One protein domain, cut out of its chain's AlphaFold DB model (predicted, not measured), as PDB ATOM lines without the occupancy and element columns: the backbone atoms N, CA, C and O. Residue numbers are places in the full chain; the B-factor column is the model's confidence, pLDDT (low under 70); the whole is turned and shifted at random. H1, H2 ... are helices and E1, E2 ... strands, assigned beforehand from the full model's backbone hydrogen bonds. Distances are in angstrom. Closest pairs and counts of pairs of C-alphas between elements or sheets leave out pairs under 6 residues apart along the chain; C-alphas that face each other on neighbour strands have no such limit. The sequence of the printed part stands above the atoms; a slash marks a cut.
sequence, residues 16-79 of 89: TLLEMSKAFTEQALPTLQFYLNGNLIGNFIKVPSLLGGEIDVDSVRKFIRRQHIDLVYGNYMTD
ATOM      1  N   THR A  16     204.310 218.287 174.466       87.62
ATOM      2  CA  THR A  16     203.946 217.418 173.341       87.62
ATOM      3  C   THR A  16     202.462 217.060 173.295       87.62
ATOM      4  O   THR A  16     201.961 216.753 172.223       87.62
ATOM      5  N   LEU A  17     201.753 217.096 174.430       91.19
ATOM      6  CA  LEU A  17     200.300 216.874 174.496       91.19
ATOM      7  C   LEU A  17     199.499 218.152 174.235       91.19
ATOM      8  O   LEU A  17     198.304 218.080 173.984       91.19
ATOM      9  N   LEU A  18     200.148 219.310 174.338       88.81
ATOM     10  CA  LEU A  18     199.545 220.621 174.117       88.81
ATOM     11  C   LEU A  18     199.774 221.125 172.682       88.81
ATOM     12  O   LEU A  18     199.537 222.295 172.415       88.81
ATOM     13  N   GLU A  19     200.295 220.264 171.797       90.56
ATOM     14  CA  GLU A  19     200.623 220.584 170.397       90.56
ATOM     15  C   GLU A  19     201.470 221.862 170.249       90.56
ATOM     16  O   GLU A  19     201.378 222.611 169.277       90.56
ATOM     17  N   MET A  20     202.330 222.115 171.240       91.50
ATOM     18  CA  MET A  20     203.180 223.299 171.260       91.50
ATOM     19  C   MET A  20     204.263 223.214 170.188       91.50
ATOM     20  O   MET A  20     204.742 222.134 169.832       91.50
ATOM     21  N   SER A  21     204.724 224.377 169.727       92.88
ATOM     22  CA  SER A  21     205.782 224.451 168.721       92.88
ATOM     23  C   SER A  21     207.060 223.725 169.161       92.88
ATOM     24  O   SER A  21     207.382 223.625 170.353       92.88
ATOM     25  N   LYS A  22     207.840 223.263 168.176       92.38
ATOM     26  CA  LYS A  22     209.155 222.651 168.416       92.38
ATOM     27  C   LYS A  22     210.066 223.582 169.223       92.38
ATOM     28  O   LYS A  22     210.644 223.157 170.216       92.38
ATOM     29  N   ALA A  23     210.105 224.867 168.856       93.31
ATOM     30  CA  ALA A  23     210.890 225.876 169.564       93.31
ATOM     31  C   ALA A  23     210.483 226.000 171.042       93.31
ATOM     32  O   ALA A  23     211.348 226.039 171.912       93.31
ATOM     33  N   PHE A  24     209.181 225.998 171.349       92.31
ATOM     34  CA  PHE A  24     208.716 226.026 172.736       92.31
ATOM     35  C   PHE A  24     209.127 224.757 173.490       92.31
ATOM     36  O   PHE A  24     209.660 224.832 174.595       92.31
ATOM     37  N   THR A  25     208.928 223.588 172.882       93.38
ATOM     38  CA  THR A  25     209.274 222.302 173.503       93.38
ATOM     39  C   THR A  25     210.771 222.178 173.798       93.38
ATOM     40  O   THR A  25     211.139 221.643 174.840       93.38
ATOM     41  N   GLU A  26     211.634 222.702 172.929       93.19
ATOM     42  CA  GLU A  26     213.091 222.599 173.080       93.19
ATOM     43  C   GLU A  26     213.696 223.718 173.934       93.19
ATOM     44  O   GLU A  26     214.730 223.515 174.567       93.19
ATOM     45  N   GLN A  27     213.081 224.905 173.952       93.75
ATOM     46  CA  GLN A  27     213.725 226.103 174.493       93.75
ATOM     47  C   GLN A  27     212.926 226.808 175.581       93.75
ATOM     48  O   GLN A  27     213.495 227.670 176.235       93.75
ATOM     49  N   ALA A  28     211.647 226.508 175.805       94.19
ATOM     50  CA  ALA A  28     210.852 227.248 176.789       94.19
ATOM     51  C   ALA A  28     210.703 226.523 178.136       94.19
ATOM     52  O   ALA A  28     210.385 227.139 179.154       94.19
ATOM     53  N   LEU A  29     210.943 225.214 178.160       94.75
ATOM     54  CA  LEU A  29     210.616 224.377 179.306       94.75
ATOM     55  C   LEU A  29     211.671 224.410 180.435       94.75
ATOM     56  O   LEU A  29     212.851 224.650 180.177       94.75
ATOM     57  N   PRO A  30     211.262 224.087 181.679       94.31
ATOM     58  CA  PRO A  30     209.869 224.009 182.118       94.31
ATOM     59  C   PRO A  30     209.252 225.412 182.205       94.31
ATOM     60  O   PRO A  30     209.886 226.352 182.689       94.31
ATOM     61  N   THR A  31     208.007 225.527 181.748       95.50
ATOM     62  CA  THR A  31     207.220 226.766 181.800       95.50
ATOM     63  C   THR A  31     206.197 226.669 182.925       95.50
ATOM     64  O   THR A  31     205.525 225.645 183.056       95.50
ATOM     65  N   LEU A  32     206.051 227.733 183.713       96.12
ATOM     66  CA  LEU A  32     204.985 227.887 184.700       96.12
ATOM     67  C   LEU A  32     204.033 228.985 184.237       96.12
ATOM     68  O   LEU A  32     204.450 230.116 183.999       96.12
ATOM     69  N   GLN A  33     202.755 228.641 184.106       96.06
ATOM     70  CA  GLN A  33     201.718 229.557 183.646       96.06
ATOM     71  C   GLN A  33     200.639 229.723 184.708       96.06
ATOM     72  O   GLN A  33     200.295 228.766 185.402       96.06
ATOM     73  N   PHE A  34     200.099 230.933 184.803       96.31
ATOM     74  CA  PHE A  34     198.989 231.272 185.683       96.31
ATOM     75  C   PHE A  34     197.821 231.786 184.868       96.31
ATOM     76  O   PHE A  34     197.986 232.648 184.005       96.31
ATOM     77  N   TYR A  35     196.641 231.260 185.179       95.00
ATOM     78  CA  TYR A  35     195.397 231.642 184.540       95.00
ATOM     79  C   TYR A  35     194.381 232.078 185.589       95.00
ATOM     80  O   TYR A  35     194.216 231.397 186.604       95.00
ATOM     81  N   LEU A  36     193.674 233.171 185.313       93.38
ATOM     82  CA  LEU A  36     192.564 233.664 186.124       93.38
ATOM     83  C   LEU A  36     191.442 234.131 185.196       93.38
ATOM     84  O   LEU A  36     191.680 234.900 184.268       93.38
ATOM     85  N   ASN A  37     190.222 233.638 185.420       91.56
ATOM     86  CA  ASN A  37     189.044 233.954 184.602       91.56
ATOM     87  C   ASN A  37     189.271 233.764 183.088       91.56
ATOM     88  O   ASN A  37     188.811 234.555 182.273       91.56
ATOM     89  N   GLY A  38     190.020 232.718 182.714       91.69
ATOM     90  CA  GLY A  38     190.366 232.404 181.322       91.69
ATOM     91  C   GLY A  38     191.551 233.192 180.752       91.69
ATOM     92  O   GLY A  38     192.064 232.821 179.700       91.69
ATOM     93  N   ASN A  39     192.040 234.216 181.454       93.19
ATOM     94  CA  ASN A  39     193.153 235.051 181.007       93.19
ATOM     95  C   ASN A  39     194.494 234.513 181.503       93.19
ATOM     96  O   ASN A  39     194.604 234.082 182.650       93.19
ATOM     97  N   LEU A  40     195.522 234.582 180.654       93.88
ATOM     98  CA  LEU A  40     196.907 234.298 181.027       93.88
ATOM     99  C   LEU A  40     197.474 235.501 181.795       93.88
ATOM    100  O   LEU A  40     197.741 236.540 181.199       93.88
ATOM    101  N   ILE A  41     197.667 235.346 183.103       94.44
ATOM    102  CA  ILE A  41     198.156 236.409 184.001       94.44
ATOM    103  C   ILE A  41     199.645 236.268 184.345       94.44
ATOM    104  O   ILE A  41     200.244 237.169 184.915       94.44
ATOM    105  N   GLY A  42     200.267 235.143 183.989       94.81
ATOM    106  CA  GLY A  42     201.702 234.943 184.163       94.81
ATOM    107  C   GLY A  42     202.221 233.840 183.255       94.81
ATOM    108  O   GLY A  42     201.618 232.772 183.179       94.81
ATOM    109  N   ASN A  43     203.337 234.090 182.567       95.62
ATOM    110  CA  ASN A  43     203.980 233.136 181.663       95.62
ATOM    111  C   ASN A  43     205.490 233.112 181.906       95.62
ATOM    112  O   ASN A  43     206.246 233.899 181.337       95.62
ATOM    113  N   PHE A  44     205.926 232.203 182.768       96.12
ATOM    114  CA  PHE A  44     207.299 232.133 183.245       96.12
ATOM    115  C   PHE A  44     208.031 230.998 182.539       96.12
ATOM    116  O   PHE A  44     207.831 229.822 182.835       96.12
ATOM    117  N   ILE A  45     208.856 231.373 181.570       95.44
ATOM    118  CA  ILE A  45     209.623 230.472 180.708       95.44
ATOM    119  C   ILE A  45     210.957 230.131 181.386       95.44
ATOM    120  O   ILE A  45     211.562 231.000 182.011       95.44
ATOM    121  N   LYS A  46     211.432 228.883 181.251       94.62
ATOM    122  CA  LYS A  46     212.672 228.389 181.885       94.62
ATOM    123  C   LYS A  46     212.735 228.717 183.384       94.62
ATOM    124  O   LYS A  46     213.711 229.287 183.872       94.62
ATOM    125  N   VAL A  47     211.702 228.323 184.126       94.25
ATOM    126  CA  VAL A  47     211.551 228.613 185.565       94.25
ATOM    127  C   VAL A  47     212.826 228.394 186.407       94.25
ATOM    128  O   VAL A  47     213.125 229.280 187.204       94.25
ATOM    129  N   PRO A  48     213.630 227.318 186.239       93.69
ATOM    130  CA  PRO A  48     214.876 227.156 186.995       93.69
ATOM    131  C   PRO A  48     215.824 228.361 186.888       93.69
ATOM    132  O   PRO A  48     216.416 228.783 187.879       93.69
ATOM    133  N   SER A  49     215.933 228.969 185.703       93.12
ATOM    134  CA  SER A  49     216.773 230.150 185.481       93.12
ATOM    135  C   SER A  49     216.249 231.386 186.217       93.12
ATOM    136  O   SER A  49     217.040 232.227 186.628       93.12
ATOM    137  N   LEU A  50     214.932 231.480 186.421       93.19
ATOM    138  CA  LEU A  50     214.292 232.570 187.165       93.19
ATOM    139  C   LEU A  50     214.424 232.401 188.687       93.19
ATOM    140  O   LEU A  50     214.376 233.385 189.424       93.19
ATOM    141  N   LEU A  51     214.583 231.161 189.157       92.75
ATOM    142  CA  LEU A  51     214.710 230.818 190.576       92.75
ATOM    143  C   LEU A  51     216.162 230.760 191.067       92.75
ATOM    144  O   LEU A  51     216.384 230.676 192.272       92.75
ATOM    145  N   GLY A  52     217.143 230.862 190.164       86.56
ATOM    146  CA  GLY A  52     218.566 230.804 190.510       86.56
ATOM    147  C   GLY A  52     219.141 229.386 190.560       86.56
ATOM    148  O   GLY A  52     220.152 229.171 191.221       86.56
ATOM    149  N   GLY A  53     218.527 228.429 189.859       85.38
ATOM    150  CA  GLY A  53     219.006 227.052 189.757       85.38
ATOM    151  C   GLY A  53     218.020 226.052 190.348       85.38
ATOM    152  O   GLY A  53     217.024 225.719 189.702       85.38
ATOM    153  N   GLU A  54     218.325 225.530 191.538       85.94
ATOM    154  CA  GLU A  54     217.512 224.486 192.167       85.94
ATOM    155  C   GLU A  54     216.100 224.971 192.510       85.94
ATOM    156  O   GLU A  54     215.881 226.100 192.950       85.94
ATOM    157  N   ILE A  55     215.126 224.090 192.279       89.56
ATOM    158  CA  ILE A  55     213.714 224.368 192.521       89.56
ATOM    159  C   ILE A  55     213.298 223.666 193.806       89.56
ATOM    160  O   ILE A  55     213.284 222.437 193.871       89.56
ATOM    161  N   ASP A  56     212.869 224.456 194.780       92.38
ATOM    162  CA  ASP A  56     212.249 223.990 196.012       92.38
ATOM    163  C   ASP A  56     210.911 224.712 196.229       92.38
ATOM    164  O   ASP A  56     210.525 225.630 195.498       92.38
ATOM    165  N   VAL A  57     210.146 224.252 197.215       93.44
ATOM    166  CA  VAL A  57     208.799 224.778 197.460       93.44
ATOM    167  C   VAL A  57     208.834 226.245 197.903       93.44
ATOM    168  O   VAL A  57     207.970 227.027 197.497       93.44
ATOM    169  N   ASP A  58     209.811 226.636 198.712       93.25
ATOM    170  CA  ASP A  58     209.895 227.978 199.277       93.25
ATOM    171  C   ASP A  58     210.428 228.987 198.258       93.25
ATOM    172  O   ASP A  58     209.923 230.116 198.202       93.25
ATOM    173  N   SER A  59     211.357 228.585 197.388       94.50
ATOM    174  CA  SER A  59     211.825 229.410 196.274       94.50
ATOM    175  C   SER A  59     210.697 229.694 195.282       94.50
ATOM    176  O   SER A  59     210.487 230.856 194.918       94.50
ATOM    177  N   VAL A  60     209.876 228.689 194.951       94.75
ATOM    178  CA  VAL A  60     208.680 228.866 194.111       94.75
ATOM    179  C   VAL A  60     207.640 229.760 194.795       94.75
ATOM    180  O   VAL A  60     207.153 230.704 194.171       94.75
ATOM    181  N   ARG A  61     207.322 229.541 196.080       94.38
ATOM    182  CA  ARG A  61     206.382 230.406 196.829       94.38
ATOM    183  C   ARG A  61     206.848 231.860 196.856       94.38
ATOM    184  O   ARG A  61     206.064 232.775 196.606       94.38
ATOM    185  N   LYS A  62     208.133 232.081 197.145       93.38
ATOM    186  CA  LYS A  62     208.736 233.416 197.186       93.38
ATOM    187  C   LYS A  62     208.704 234.081 195.814       93.38
ATOM    188  O   LYS A  62     208.431 235.277 195.740       93.38
ATOM    189  N   PHE A  63     208.973 233.324 194.754       94.75
ATOM    190  CA  PHE A  63     208.885 233.810 193.385       94.75
ATOM    191  C   PHE A  63     207.465 234.246 193.033       94.75
ATOM    192  O   PHE A  63     207.284 235.393 192.648       94.75
ATOM    193  N   ILE A  64     206.463 233.393 193.254       94.75
ATOM    194  CA  ILE A  64     205.057 233.686 192.935       94.75
ATOM    195  C   ILE A  64     204.568 234.931 193.689       94.75
ATOM    196  O   ILE A  64     203.980 235.822 193.080       94.75
ATOM    197  N   ARG A  65     204.901 235.058 194.981       92.19
ATOM    198  CA  ARG A  65     204.552 236.243 195.782       92.19
ATOM    199  C   ARG A  65     205.146 237.539 195.220       92.19
ATOM    200  O   ARG A  65     204.504 238.578 195.292       92.19
ATOM    201  N   ARG A  66     206.361 237.493 194.658       92.75
ATOM    202  CA  ARG A  66     206.990 238.657 194.000       92.75
ATOM    203  C   ARG A  66     206.298 239.055 192.697       92.75
ATOM    204  O   ARG A  66     206.508 240.167 192.246       92.75
ATOM    205  N   GLN A  67     205.516 238.158 192.102       92.94
ATOM    206  CA  GLN A  67     204.721 238.433 190.906       92.94
ATOM    207  C   GLN A  67     203.303 238.911 191.252       92.94
ATOM    208  O   GLN A  67     202.461 238.937 190.368       92.94
ATOM    209  N   HIS A  68     203.008 239.232 192.521       92.69
ATOM    210  CA  HIS A  68     201.677 239.669 192.977       92.69
ATOM    211  C   HIS A  68     200.544 238.655 192.713       92.69
ATOM    212  O   HIS A  68     199.364 239.003 192.662       92.69
ATOM    213  N   ILE A  69     200.899 237.371 192.589       93.12
ATOM    214  CA  ILE A  69     199.955 236.258 192.463       93.12
ATOM    215  C   ILE A  69     199.707 235.674 193.857       93.12
ATOM    216  O   ILE A  69     200.631 235.172 194.507       93.12
ATOM    217  N   ASP A  70     198.456 235.709 194.308       91.19
ATOM    218  CA  ASP A  70     198.053 235.216 195.620       91.19
ATOM    219  C   ASP A  70     197.440 233.813 195.522       91.19
ATOM    220  O   ASP A  70     196.311 233.614 195.066       91.19
ATOM    221  N   LEU A  71     198.188 232.816 196.000       91.56
ATOM    222  CA  LEU A  71     197.737 231.424 196.017       91.56
ATOM    223  C   LEU A  71     196.771 231.092 197.165       91.56
ATOM    224  O   LEU A  71     196.115 230.052 197.123       91.56
ATOM    225  N   VAL A  72     196.713 231.922 198.208       89.31
ATOM    226  CA  VAL A  72     195.849 231.708 199.376       89.31
ATOM    227  C   VAL A  72     194.419 232.092 199.031       89.31
ATOM    228  O   VAL A  72     193.499 231.311 199.284       89.31
ATOM    229  N   TYR A  73     194.236 233.264 198.422       86.69
ATOM    230  CA  TYR A  73     192.916 233.758 198.034       86.69
ATOM    231  C   TYR A  73     192.525 233.368 196.606       86.69
ATOM    232  O   TYR A  73     191.332 233.318 196.317       86.69
ATOM    233  N   GLY A  74     193.492 232.988 195.762       81.19
ATOM    234  CA  GLY A  74     193.247 232.647 194.357       81.19
ATOM    235  C   GLY A  74     193.080 233.880 193.471       81.19
ATOM    236  O   GLY A  74     192.388 233.814 192.457       81.19
ATOM    237  N   ASN A  75     193.708 234.991 193.860       81.44
ATOM    238  CA  ASN A  75     193.558 236.295 193.226       81.44
ATOM    239  C   ASN A  75     194.901 236.764 192.646       81.44
ATOM    240  O   ASN A  75     195.969 236.245 192.977       81.44
ATOM    241  N   TYR A  76     194.842 237.769 191.781       80.12
ATOM    242  CA  TYR A  76     196.003 238.437 191.206       80.12
ATOM    243  C   TYR A  76     195.770 239.938 191.315       80.12
ATOM    244  O   TYR A  76     194.725 240.404 190.868       80.12
ATOM    245  N   MET A  77     196.694 240.655 191.955       74.06
ATOM    246  CA  MET A  77     196.617 242.112 192.067       74.06
ATOM    247  C   MET A  77     197.277 242.739 190.845       74.06
ATOM    248  O   MET A  77     198.450 242.482 190.568       74.06
ATOM    249  N   THR A  78     196.518 243.557 190.128       69.44
ATOM    250  CA  THR A  78     197.032 244.417 189.063       69.44
ATOM    251  C   THR A  78     197.261 245.824 189.599       69.44
ATOM    252  O   THR A  78     196.605 246.240 190.552       69.44
ATOM    253  N   ASP A  79     198.143 246.598 188.963       64.06
ATOM    254  CA  ASP A  79     198.316 248.018 189.307       64.06
ATOM    255  C   ASP A  79     197.005 248.821 189.153       64.06
ATOM    256  O   ASP A  79     196.834 249.853 189.795       64.06
TER     257      ASP A  79
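This is residues 16 to 79 of the 89 residues of the protein "Phosducin domain-containing protein" of Ancylostoma ceylanicum (UniProt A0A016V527). A loose frame with few contacts: the strand hairpin E1 and E2 reaches out as one arm, its turn at residues 37 to 38 pointing away from the helices and its other end near H2, while the small helix H1 lies apart from E2, H2 and H3; residues 17 to 23 stick out, and after H3 residues 67 to 79 form an end with no named element. The 64 printed residues run H1, E1, E2, H2, H3, mixed in class, with one antiparallel sheet. The whole is only just loose, close to compact, with a radius of gyration of the C-alphas of 13.0 A and spans of 35 by 30 by 20 A.

H1, residues 22 to 27, begins at C-alpha 22 (209.155, 222.651, 168.416). E1, residues 32 to 36, is 13.8 A long and E2, residues 39 to 44, 14.6 A. H2 is residues 47 to 51. H3, residues 57 to 66, is 14.4 A long and ends at C-alpha 66 (206.990, 238.657, 194.000).

H1 is apart from E2, H2 and H3. In the hairpin E1 and E2, at 162 degrees, N 34 and O 42 are 2.9 A apart, within hydrogen-bond range. H2 and H3 only just touch, with 3 pairs of C-alphas within 8 A, the closest Leu 51 and Ser 59, 6.5 A. In H1, H2 and H3 every O i to N i+4 pair is within hydrogen-bond range.

The farthest C-alphas, Lys 22 and Tyr 73, are 35.6 A apart. The printed part has no cut, and its four links are tight. Residues 69 to 70 pair antiparallel with 75 to 76. Residues 78 to 79 have pLDDT under 70.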